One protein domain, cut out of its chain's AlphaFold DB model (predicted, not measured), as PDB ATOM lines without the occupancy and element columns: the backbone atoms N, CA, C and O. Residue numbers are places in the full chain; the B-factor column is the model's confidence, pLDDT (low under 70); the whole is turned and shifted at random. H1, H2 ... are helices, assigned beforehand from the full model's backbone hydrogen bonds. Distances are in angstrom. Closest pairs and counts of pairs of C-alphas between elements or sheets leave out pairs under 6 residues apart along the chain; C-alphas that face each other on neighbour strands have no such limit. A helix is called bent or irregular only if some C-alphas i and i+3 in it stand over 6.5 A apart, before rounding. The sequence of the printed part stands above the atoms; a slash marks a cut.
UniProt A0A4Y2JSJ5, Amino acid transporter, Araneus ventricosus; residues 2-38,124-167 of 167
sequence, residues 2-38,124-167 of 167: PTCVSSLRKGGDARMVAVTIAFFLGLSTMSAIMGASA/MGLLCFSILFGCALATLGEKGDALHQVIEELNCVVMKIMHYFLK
ATOM      1  N   PRO A   2       6.359 -23.048 -17.258       46.78
ATOM      2  CA  PRO A   2       5.248 -22.251 -17.739       46.78
ATOM      3  C   PRO A   2       4.753 -22.717 -19.112       46.78
ATOM      4  O   PRO A   2       5.547 -22.976 -20.019       46.78
ATOM      5  N   THR A   3       3.435 -22.797 -19.271       50.75
ATOM      6  CA  THR A   3       2.782 -23.123 -20.543       50.75
ATOM      7  C   THR A   3       2.949 -21.962 -21.545       50.75
ATOM      8  O   THR A   3       2.775 -20.788 -21.213       50.75
ATOM      9  N   CYS A   4       3.370 -22.285 -22.777       57.59
ATOM     10  CA  CYS A   4       4.094 -21.392 -23.704       57.59
ATOM     11  C   CYS A   4       3.453 -20.039 -24.066       57.59
ATOM     12  O   CYS A   4       4.183 -19.125 -24.439       57.59
ATOM     13  N   VAL A   5       2.127 -19.891 -24.019       61.31
ATOM     14  CA  VAL A   5       1.454 -18.654 -24.480       61.31
ATOM     15  C   VAL A   5       0.974 -17.804 -23.304       61.31
ATOM     16  O   VAL A   5       1.083 -16.581 -23.328       61.31
ATOM     17  N   SER A   6       0.499 -18.447 -22.243       54.03
ATOM     18  CA  SER A   6      -0.021 -17.815 -21.028       54.03
ATOM     19  C   SER A   6       1.079 -17.254 -20.121       54.03
ATOM     20  O   SER A   6       0.830 -16.317 -19.368       54.03
ATOM     21  N   SER A   7       2.303 -17.781 -20.219       58.28
ATOM     22  CA  SER A   7       3.455 -17.291 -19.453       58.28
ATOM     23  C   SER A   7       4.178 -16.091 -20.074       58.28
ATOM     24  O   SER A   7       5.160 -15.618 -19.496       58.28
ATOM     25  N   LEU A   8       3.755 -15.603 -21.246       61.78
ATOM     26  CA  LEU A   8       4.397 -14.449 -21.872       61.78
ATOM     27  C   LEU A   8       4.192 -13.210 -20.986       61.78
ATOM     28  O   LEU A   8       3.124 -12.592 -20.979       61.78
ATOM     29  N   ARG A   9       5.206 -12.846 -20.195       55.19
ATOM     30  CA  ARG A   9       5.094 -11.759 -19.222       55.19
ATOM     31  C   ARG A   9       4.955 -10.430 -19.964       55.19
ATOM     32  O   ARG A   9       5.825 -10.046 -20.752       55.19
ATOM     33  N   LYS A  10       3.861  -9.705 -19.700       53.69
ATOM     34  CA  LYS A  10       3.619  -8.346 -20.212       53.69
ATOM     35  C   LYS A  10       4.789  -7.439 -19.797       53.69
ATOM     36  O   LYS A  10       4.899  -7.072 -18.633       53.69
ATOM     37  N   GLY A  11       5.667  -7.102 -20.746       55.94
ATOM     38  CA  GLY A  11       6.659  -6.028 -20.598       55.94
ATOM     39  C   GLY A  11       8.104  -6.350 -20.997       55.94
ATOM     40  O   GLY A  11       8.842  -5.414 -21.284       55.94
ATOM     41  N   GLY A  12       8.515  -7.623 -21.075       61.38
ATOM     42  CA  GLY A  12       9.914  -7.991 -21.389       61.38
ATOM     43  C   GLY A  12      10.081  -8.996 -22.532       61.38
ATOM     44  O   GLY A  12      10.919  -8.806 -23.415       61.38
ATOM     45  N   ASP A  13       9.231 -10.022 -22.579       69.94
ATOM     46  CA  ASP A  13       9.463 -11.194 -23.437       69.94
ATOM     47  C   ASP A  13       8.875 -11.050 -24.849       69.94
ATOM     48  O   ASP A  13       9.231 -11.793 -25.763       69.94
ATOM     49  N   ALA A  14       8.040 -10.032 -25.078       73.06
ATOM     50  CA  ALA A  14       7.467  -9.747 -26.395       73.06
ATOM     51  C   ALA A  14       8.545  -9.452 -27.451       73.06
ATOM     52  O   ALA A  14       8.388  -9.817 -28.615       73.06
ATOM     53  N   ARG A  15       9.671  -8.844 -27.046       80.50
ATOM     54  CA  ARG A  15      10.807  -8.596 -27.941       80.50
ATOM     55  C   ARG A  15      11.489  -9.901 -28.350       80.50
ATOM     56  O   ARG A  15      11.850 -10.043 -29.512       80.50
ATOM     57  N   MET A  16      11.627 -10.851 -27.426       83.88
ATOM     58  CA  MET A  16      12.186 -12.171 -27.724       83.88
ATOM     59  C   MET A  16      11.276 -12.933 -28.692       83.88
ATOM     60  O   MET A  16      11.754 -13.443 -29.699       83.88
ATOM     61  N   VAL A  17       9.960 -12.923 -28.455       84.12
ATOM     62  CA  VAL A  17       8.988 -13.543 -29.369       84.12
ATOM     63  C   VAL A  17       8.998 -12.882 -30.745       84.12
ATOM     64  O   VAL A  17       9.044 -13.585 -31.752       84.12
ATOM     65  N   ALA A  18       9.022 -11.549 -30.814       85.19
ATOM     66  CA  ALA A  18       9.086 -10.830 -32.083       85.19
ATOM     67  C   ALA A  18      10.362 -11.162 -32.875       85.19
ATOM     68  O   ALA A  18      10.289 -11.386 -34.083       85.19
ATOM     69  N   VAL A  19      11.516 -11.251 -32.203       90.06
ATOM     70  CA  VAL A  19      12.786 -11.647 -32.831       90.06
ATOM     71  C   VAL A  19      12.722 -13.088 -33.340       90.06
ATOM     72  O   VAL A  19      13.130 -13.341 -34.471       90.06
ATOM     73  N   THR A  20      12.159 -14.018 -32.566       90.75
ATOM     74  CA  THR A  20      11.992 -15.417 -32.988       90.75
ATOM     75  C   THR A  20      11.076 -15.541 -34.205       90.75
ATOM     76  O   THR A  20      11.415 -16.243 -35.157       90.75
ATOM     77  N   ILE A  21       9.946 -14.827 -34.215       90.06
ATOM     78  CA  ILE A  21       9.029 -14.802 -35.364       90.06
ATOM     79  C   ILE A  21       9.741 -14.224 -36.593       90.06
ATOM     80  O   ILE A  21       9.693 -14.826 -37.665       90.06
ATOM     81  N   ALA A  22      10.445 -13.099 -36.445       92.50
ATOM     82  CA  ALA A  22      11.188 -12.481 -37.543       92.50
ATOM     83  C   ALA A  22      12.277 -13.413 -38.099       92.50
ATOM     84  O   ALA A  22      12.409 -13.548 -39.316       92.50
ATOM     85  N   PHE A  23      13.013 -14.103 -37.223       95.06
ATOM     86  CA  PHE A  23      14.013 -15.093 -37.613       95.06
ATOM     87  C   PHE A  23      13.389 -16.259 -38.391       95.06
ATOM     88  O   PHE A  23      13.890 -16.623 -39.454       95.06
ATOM     89  N   PHE A  24      12.269 -16.810 -37.917       94.44
ATOM     90  CA  PHE A  24      11.589 -17.925 -38.581       94.44
ATOM     91  C   PHE A  24      11.047 -17.541 -39.964       94.44
ATOM     92  O   PHE A  24      11.197 -18.297 -40.928       94.44
ATOM     93  N   LEU A  25      10.456 -16.349 -40.082       93.19
ATOM     94  CA  LEU A  25       9.975 -15.816 -41.357       93.19
ATOM     95  C   LEU A  25      11.134 -15.548 -42.329       93.19
ATOM     96  O   LEU A  25      11.035 -15.892 -43.510       93.19
ATOM     97  N   GLY A  26      12.243 -14.989 -41.839       96.56
ATOM     98  CA  GLY A  26      13.453 -14.744 -42.629       96.56
ATOM     99  C   GLY A  26      14.102 -16.036 -43.129       96.56
ATOM    100  O   GLY A  26      14.418 -16.164 -44.311       96.56
ATOM    101  N   LEU A  27      14.242 -17.035 -42.258       96.06
ATOM    102  CA  LEU A  27      14.792 -18.337 -42.634       96.06
ATOM    103  C   LEU A  27      13.885 -19.064 -43.637       96.06
ATOM    104  O   LEU A  27      14.376 -19.632 -44.612       96.06
ATOM    105  N   SER A  28      12.566 -19.012 -43.432       95.81
ATOM    106  CA  SER A  28      11.582 -19.637 -44.326       95.81
ATOM    107  C   SER A  28      11.588 -19.004 -45.718       95.81
ATOM    108  O   SER A  28      11.566 -19.717 -46.721       95.81
ATOM    109  N   THR A  29      11.682 -17.675 -45.800       95.19
ATOM    110  CA  THR A  29      11.786 -16.964 -47.085       95.19
ATOM    111  C   THR A  29      13.113 -17.242 -47.786       95.19
ATOM    112  O   THR A  29      13.109 -17.551 -48.977       95.19
ATOM    113  N   MET A  30      14.234 -17.227 -47.058       95.38
ATOM    114  CA  MET A  30      15.544 -17.588 -47.613       95.38
ATOM    115  C   MET A  30      15.549 -19.026 -48.155       95.38
ATOM    116  O   MET A  30      16.002 -19.274 -49.273       95.38
ATOM    117  N   SER A  31      14.982 -19.964 -47.392       95.75
ATOM    118  CA  SER A  31      14.831 -21.365 -47.793       95.75
ATOM    119  C   SER A  31      13.974 -21.511 -49.056       95.75
ATOM    120  O   SER A  31      14.369 -22.205 -49.992       95.75
ATOM    121  N   ALA A  32      12.848 -20.795 -49.143       95.19
ATOM    122  CA  ALA A  32      11.980 -20.815 -50.320       95.19
ATOM    123  C   ALA A  32      12.688 -20.296 -51.585       95.19
ATOM    124  O   ALA A  32      12.554 -20.900 -52.651       95.19
ATOM    125  N   ILE A  33      13.475 -19.218 -51.477       95.50
ATOM    126  CA  ILE A  33      14.255 -18.668 -52.601       95.50
ATOM    127  C   ILE A  33      15.321 -19.673 -53.057       95.50
ATOM    128  O   ILE A  33      15.474 -19.929 -54.256       95.50
ATOM    129  N   MET A  34      16.036 -20.277 -52.108       95.31
ATOM    130  CA  MET A  34      17.047 -21.291 -52.404       95.31
ATOM    131  C   MET A  34      16.424 -22.539 -53.056       95.31
ATOM    132  O   MET A  34      16.955 -23.054 -54.037       95.31
ATOM    133  N   GLY A  35      15.256 -22.985 -52.588       94.75
ATOM    134  CA  GLY A  35      14.519 -24.101 -53.187       94.75
ATOM    135  C   GLY A  35      14.008 -23.797 -54.598       94.75
ATOM    136  O   GLY A  35      14.166 -24.616 -55.504       94.75
ATOM    137  N   ALA A  36      13.443 -22.606 -54.816       91.69
ATOM    138  CA  ALA A  36      12.949 -22.184 -56.128       91.69
ATOM    139  C   ALA A  36      14.084 -22.052 -57.155       91.69
ATOM    140  O   ALA A  36      13.953 -22.525 -58.286       91.69
ATOM    141  N   SER A  37      15.213 -21.458 -56.756       91.94
ATOM    142  CA  SER A  37      16.398 -21.346 -57.615       91.94
ATOM    143  C   SER A  37      16.980 -22.722 -57.952       91.94
ATOM    144  O   SER A  37      17.162 -23.021 -59.131       91.94
ATOM    145  N   ALA A  38      17.174 -23.605 -56.968       90.56
ATOM    146  CA  ALA A  38      17.644 -24.970 -57.211       90.56
ATOM    147  C   ALA A  38      16.704 -25.763 -58.139       90.56
ATOM    148  O   ALA A  38      17.167 -26.424 -59.070       90.56
ATOM    149  N   MET A 124      -5.200 -26.068 -38.204       85.75
ATOM    150  CA  MET A 124      -5.054 -24.616 -38.287       85.75
ATOM    151  C   MET A 124      -6.041 -23.919 -37.346       85.75
ATOM    152  O   MET A 124      -5.651 -23.046 -36.571       85.75
ATOM    153  N   GLY A 125      -7.294 -24.380 -37.351       85.44
ATOM    154  CA  GLY A 125      -8.347 -23.899 -36.467       85.44
ATOM    155  C   GLY A 125      -8.037 -24.092 -34.984       85.44
ATOM    156  O   GLY A 125      -8.134 -23.156 -34.190       85.44
ATOM    157  N   LEU A 126      -7.608 -25.300 -34.611       88.12
ATOM    158  CA  LEU A 126      -7.251 -25.616 -33.225       88.12
ATOM    159  C   LEU A 126      -6.026 -24.831 -32.742       88.12
ATOM    160  O   LEU A 126      -6.009 -24.381 -31.597       88.12
ATOM    161  N   LEU A 127      -5.025 -24.630 -33.605       89.06
ATOM    162  CA  LEU A 127      -3.834 -23.849 -33.273       89.06
ATOM    163  C   LEU A 127      -4.185 -22.377 -33.024       89.06
ATOM    164  O   LEU A 127      -3.794 -21.819 -31.998       89.06
ATOM    165  N   CYS A 128      -4.954 -21.758 -33.923       86.38
ATOM    166  CA  CYS A 128      -5.379 -20.367 -33.764       86.38
ATOM    167  C   CYS A 128      -6.250 -20.183 -32.517       86.38
ATOM    168  O   CYS A 128      -6.000 -19.265 -31.731       86.38
ATOM    169  N   PHE A 129      -7.212 -21.081 -32.287       87.06
ATOM    170  CA  PHE A 129      -8.024 -21.065 -31.071       87.06
ATOM    171  C   PHE A 129      -7.166 -21.197 -29.807       87.06
ATOM    172  O   PHE A 129      -7.330 -20.406 -28.882       87.06
ATOM    173  N   SER A 130      -6.221 -22.142 -29.768       88.50
ATOM    174  CA  SER A 130      -5.347 -22.359 -28.609       88.50
ATOM    175  C   SER A 130      -4.483 -21.133 -28.289       88.50
ATOM    176  O   SER A 130      -4.356 -20.765 -27.120       88.50
ATOM    177  N   ILE A 131      -3.953 -20.448 -29.310       86.38
ATOM    178  CA  ILE A 131      -3.187 -19.204 -29.134       86.38
ATOM    179  C   ILE A 131      -4.084 -18.090 -28.587       86.38
ATOM    180  O   ILE A 131      -3.720 -17.443 -27.606       86.38
ATOM    181  N   LEU A 132      -5.262 -17.871 -29.181       86.75
ATOM    182  CA  LEU A 132      -6.202 -16.841 -28.722       86.75
ATOM    183  C   LEU A 132      -6.683 -17.108 -27.294       86.75
ATOM    184  O   LEU A 132      -6.719 -16.189 -26.480       86.75
ATOM    185  N   PHE A 133      -6.996 -18.362 -26.980       87.69
ATOM    186  CA  PHE A 133      -7.373 -18.800 -25.643       87.69
ATOM    187  C   PHE A 133      -6.236 -18.587 -24.636       87.69
ATOM    188  O   PHE A 133      -6.470 -18.021 -23.572       87.69
ATOM    189  N   GLY A 134      -4.997 -18.949 -24.983       87.25
ATOM    190  CA  GLY A 134      -3.818 -18.704 -24.148       87.25
ATOM    191  C   GLY A 134      -3.552 -17.213 -23.909       87.25
ATOM    192  O   GLY A 134      -3.273 -16.813 -22.779       87.25
ATOM    193  N   CYS A 135      -3.710 -16.379 -24.940       83.31
ATOM    194  CA  CYS A 135      -3.619 -14.922 -24.827       83.31
ATOM    195  C   CYS A 135      -4.732 -14.349 -23.938       83.31
ATOM    196  O   CYS A 135      -4.451 -13.544 -23.053       83.31
ATOM    197  N   ALA A 136      -5.984 -14.773 -24.134       86.44
ATOM    198  CA  ALA A 136      -7.106 -14.351 -23.298       86.44
ATOM    199  C   ALA A 136      -6.881 -14.756 -21.834       86.44
ATOM    200  O   ALA A 136      -7.030 -13.924 -20.937       86.44
ATOM    201  N   LEU A 137      -6.417 -15.985 -21.592       86.88
ATOM    202  CA  LEU A 137      -6.067 -16.471 -20.260       86.88
ATOM    203  C   LEU A 137      -4.955 -15.632 -19.612       86.88
ATOM    204  O   LEU A 137      -5.075 -15.263 -18.447       86.88
ATOM    205  N   ALA A 138      -3.932 -15.236 -20.377       82.00
ATOM    206  CA  ALA A 138      -2.885 -14.329 -19.900       82.00
ATOM    207  C   ALA A 138      -3.433 -12.949 -19.491       82.00
ATOM    208  O   ALA A 138      -2.910 -12.311 -18.578       82.00
ATOM    209  N   THR A 139      -4.495 -12.465 -20.150       81.12
ATOM    210  CA  THR A 139      -5.124 -11.179 -19.797       81.12
ATOM    211  C   THR A 139      -5.990 -11.232 -18.539       81.12
ATOM    212  O   THR A 139      -6.201 -10.188 -17.925       81.12
ATOM    213  N   LEU A 140      -6.455 -12.418 -18.132       84.44
ATOM    214  CA  LEU A 140      -7.281 -12.622 -16.935       84.44
ATOM    215  C   LEU A 140      -6.482 -12.539 -15.619       84.44
ATOM    216  O   LEU A 140      -7.092 -12.408 -14.555       84.44
ATOM    217  N   GLY A 141      -5.145 -12.569 -15.681       80.69
ATOM    218  CA  GLY A 141      -4.264 -12.424 -14.520       80.69
ATOM    219  C   GLY A 141      -4.590 -13.438 -13.421       80.69
ATOM    220  O   GLY A 141      -4.759 -14.623 -13.700       80.69
ATOM    221  N   GLU A 142      -4.752 -12.963 -12.184       83.50
ATOM    222  CA  GLU A 142      -5.032 -13.803 -11.005       83.50
ATOM    223  C   GLU A 142      -6.328 -14.621 -11.125       83.50
ATOM    224  O   GLU A 142      -6.420 -15.725 -10.596       83.50
ATOM    225  N   LYS A 143      -7.332 -14.134 -11.869       85.44
ATOM    226  CA  LYS A 143      -8.590 -14.876 -12.078       85.44
ATOM    227  C   LYS A 143      -8.411 -16.096 -12.984       85.44
ATOM    228  O   LYS A 143      -9.241 -17.001 -12.955       85.44
ATOM    229  N   GLY A 144      -7.365 -16.100 -13.811       84.69
ATOM    230  CA  GLY A 144      -7.038 -17.187 -14.730       84.69
ATOM    231  C   GLY A 144      -6.100 -18.242 -14.143       84.69
ATOM    232  O   GLY A 144      -5.884 -19.265 -14.788       84.69
ATOM    233  N   ASP A 145      -5.562 -18.024 -12.941       85.75
ATOM    234  CA  ASP A 145      -4.458 -18.822 -12.396       85.75
ATOM    235  C   ASP A 145      -4.855 -20.285 -12.138       85.75
ATOM    236  O   ASP A 145      -4.166 -21.213 -12.558       85.75
ATOM    237  N   ALA A 146      -6.054 -20.510 -11.589       90.50
ATOM    238  CA  ALA A 146      -6.593 -21.859 -11.396       90.50
ATOM    239  C   ALA A 146      -6.710 -22.641 -12.720       90.50
ATOM    240  O   ALA A 146      -6.409 -23.833 -12.780       90.50
ATOM    241  N   LEU A 147      -7.121 -21.972 -13.802       89.69
ATOM    242  CA  LEU A 147      -7.243 -22.601 -15.119       89.69
ATOM    243  C   LEU A 147      -5.871 -22.811 -15.774       89.69
ATOM    244  O   LEU A 147      -5.658 -23.834 -16.423       89.69
ATOM    245  N   HIS A 148      -4.929 -21.885 -15.572       87.25
ATOM    246  CA  HIS A 148      -3.539 -22.048 -15.994       87.25
ATOM    247  C   HIS A 148      -2.914 -23.300 -15.372       87.25
ATOM    248  O   HIS A 148      -2.335 -24.115 -16.091       87.25
ATOM    249  N   GLN A 149      -3.109 -23.488 -14.065       89.31
ATOM    250  CA  GLN A 149      -2.590 -24.636 -13.330       89.31
ATOM    251  C   GLN A 149      -3.152 -25.959 -13.864       89.31
ATOM    252  O   GLN A 149      -2.396 -26.895 -14.106       89.31
ATOM    253  N   VAL A 150      -4.458 -26.032 -14.137       92.44
ATOM    254  CA  VAL A 150      -5.072 -27.235 -14.732       92.44
ATOM    255  C   VAL A 150      -4.451 -27.573 -16.093       92.44
ATOM    256  O   VAL A 150      -4.178 -28.740 -16.372       92.44
ATOM    257  N   ILE A 151      -4.210 -26.570 -16.941       91.00
ATOM    258  CA  ILE A 151      -3.600 -26.770 -18.266       91.00
ATOM    259  C   ILE A 151      -2.143 -27.231 -18.133       91.00
ATOM    260  O   ILE A 151      -1.692 -28.079 -18.905       91.00
ATOM    261  N   GLU A 152      -1.407 -26.699 -17.160       89.31
ATOM    262  CA  GLU A 152      -0.024 -27.095 -16.894       89.31
ATOM    263  C   GLU A 152       0.072 -28.547 -16.408       89.31
ATOM    264  O   GLU A 152       0.863 -29.326 -16.952       89.31
ATOM    265  N   GLU A 153      -0.785 -28.945 -15.467       93.50
ATOM    266  CA  GLU A 153      -0.861 -30.331 -14.990       93.50
ATOM    267  C   GLU A 153      -1.275 -31.293 -16.115       93.50
ATOM    268  O   GLU A 153      -0.674 -32.358 -16.287       93.50
ATOM    269  N   LEU A 154      -2.240 -30.897 -16.955       93.44
ATOM    270  CA  LEU A 154      -2.633 -31.673 -18.132       93.44
ATOM    271  C   LEU A 154      -1.458 -31.864 -19.103       93.44
ATOM    272  O   LEU A 154      -1.238 -32.973 -19.591       93.44
ATOM    273  N   ASN A 155      -0.666 -30.818 -19.358       91.44
ATOM    274  CA  ASN A 155       0.523 -30.914 -20.203       91.44
ATOM    275  C   ASN A 155       1.573 -31.870 -19.606       91.44
ATOM    276  O   ASN A 155       2.141 -32.687 -20.329       91.44
ATOM    277  N   CYS A 156       1.788 -31.838 -18.287       92.12
ATOM    278  CA  CYS A 156       2.649 -32.804 -17.592       92.12
ATOM    279  C   CYS A 156       2.191 -34.256 -17.812       92.12
ATOM    280  O   CYS A 156       3.018 -35.136 -18.082       92.12
ATOM    281  N   VAL A 157       0.883 -34.512 -17.740       95.44
ATOM    282  CA  VAL A 157       0.309 -35.836 -18.026       95.44
ATOM    283  C   VAL A 157       0.541 -36.233 -19.484       95.44
ATOM    284  O   VAL A 157       1.023 -37.337 -19.739       95.44
ATOM    285  N   VAL A 158       0.281 -35.336 -20.440       93.75
ATOM    286  CA  VAL A 158       0.515 -35.591 -21.873       93.75
ATOM    287  C   VAL A 158       1.986 -35.917 -22.143       93.75
ATOM    288  O   VAL A 158       2.273 -36.882 -22.846       93.75
ATOM    289  N   MET A 159       2.926 -35.190 -21.537       91.75
ATOM    290  CA  MET A 159       4.361 -35.463 -21.688       91.75
ATOM    291  C   MET A 159       4.753 -36.839 -21.133       91.75
ATOM    292  O   MET A 159       5.538 -37.552 -21.761       91.75
ATOM    293  N   LYS A 160       4.173 -37.264 -19.999       93.44
ATOM    294  CA  LYS A 160       4.363 -38.630 -19.474       93.44
ATOM    295  C   LYS A 160       3.796 -39.694 -20.412       93.44
ATOM    296  O   LYS A 160       4.447 -40.716 -20.623       93.44
ATOM    297  N   ILE A 161       2.618 -39.454 -20.986       94.94
ATOM    298  CA  ILE A 161       2.013 -40.353 -21.977       94.94
ATOM    299  C   ILE A 161       2.932 -40.466 -23.199       94.94
ATOM    300  O   ILE A 161       3.284 -41.574 -23.591       94.94
ATOM    301  N   MET A 162       3.395 -39.343 -23.751       93.38
ATOM    302  CA  MET A 162       4.325 -39.333 -24.884       93.38
ATOM    303  C   MET A 162       5.620 -40.088 -24.576       93.38
ATOM    304  O   MET A 162       6.095 -40.836 -25.423       93.38
ATOM    305  N   HIS A 163       6.165 -39.953 -23.364       93.00
ATOM    306  CA  HIS A 163       7.336 -40.723 -22.943       93.00
ATOM    307  C   HIS A 163       7.075 -42.234 -22.931       93.00
ATOM    308  O   HIS A 163       7.959 -43.000 -23.295       93.00
ATOM    309  N   TYR A 164       5.877 -42.666 -22.531       94.06
ATOM    310  CA  TYR A 164       5.499 -44.077 -22.572       94.06
ATOM    311  C   TYR A 164       5.349 -44.596 -24.009       94.06
ATOM    312  O   TYR A 164       5.755 -45.715 -24.293       94.06
ATOM    313  N   PHE A 165       4.804 -43.784 -24.920       92.00
ATOM    314  CA  PHE A 165       4.660 -44.147 -26.336       92.00
ATOM    315  C   PHE A 165       5.980 -44.138 -27.122       92.00
ATOM    316  O   PHE A 165       6.085 -44.838 -28.124       92.00
ATOM    317  N   LEU A 166       6.956 -43.321 -26.714       87.06
ATOM    318  CA  LEU A 166       8.235 -43.135 -27.414       87.06
ATOM    319  C   LEU A 166       9.374 -44.008 -26.848       87.06
ATOM    320  O   LEU A 166      10.545 -43.747 -27.125       87.06
ATOM    321  N   LYS A 167       9.038 -45.002 -26.026       61.16
ATOM    322  CA  LYS A 167       9.967 -45.968 -25.440       61.16
ATOM    323  C   LYS A 167       9.765 -47.334 -26.081       61.16
ATOM    324  O   LYS A 167      10.795 -47.990 -26.342       61.16
TER     325      LYS A 167
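This is residues 2 to 38 and 124 to 167 of the 167 residues of the protein "Amino acid transporter" of Araneus ventricosus (UniProt A0A4Y2JSJ5). A long helix, H1, stands away from a V of two helices, H2 and H3, that meet near their linked ends. Residues 2 to 13, a stretch of 12 residues with no named element, lead into H1, whose residues 18 to 38 stick out as an arm. The printed part has 81 residues with three named helices, H1, H2 and H3 along the chain, and no named strand; the class is all helix. The whole is only just loose, close to extended, with a radius of gyration of the C-alphas of 17.1 A and spans of 51 by 40 by 24 A.

H1, residues 14 to 38, is apart from H2, residues 124 to 139, and from H3, residues 141 to 165. H2 and H3 form a helical hairpin and only just touch, with 3 pairs of C-alphas within 8 A. The closest C-alphas are those of Leu 137 and Gly 144, 5.7 A apart. H2 touches H3 with residues 137 to 138 alone, and H3 touches H2 with residues 144 to 148 alone. The two helices run opposite ways at a steep tilt of 42 degrees. In H1 and H2 every O i to N i+4 pair is within hydrogen-bond range; in H3 it is 18 of 21.

H1 measures 35.8 A from C-alpha 14 at (7.467, -9.747, -26.395) to C-alpha 38 at (17.644, -24.970, -57.211). H2 measures 22.9 A from Met 124 to Thr 139. H3 measures 35.0 A from Gly 141 to Phe 165, whose C-alpha is at (4.660, -44.147, -26.336). H3 is irregular, with C-alphas 143 and 146 7.3 A apart, and has a kink of 34 degrees near residue 148.

The C-alphas farthest apart, those of Ala 38 and Lys 143, are 53.2 A apart. Residues 39 to 123 are not printed, and C-alphas 38 and 124 are 29.6 A apart across the cut. The link from H2 to H3 is tight. Mean pLDDT of the printed part is 84.5; residues 2 to 13 and residue 167 are under 70.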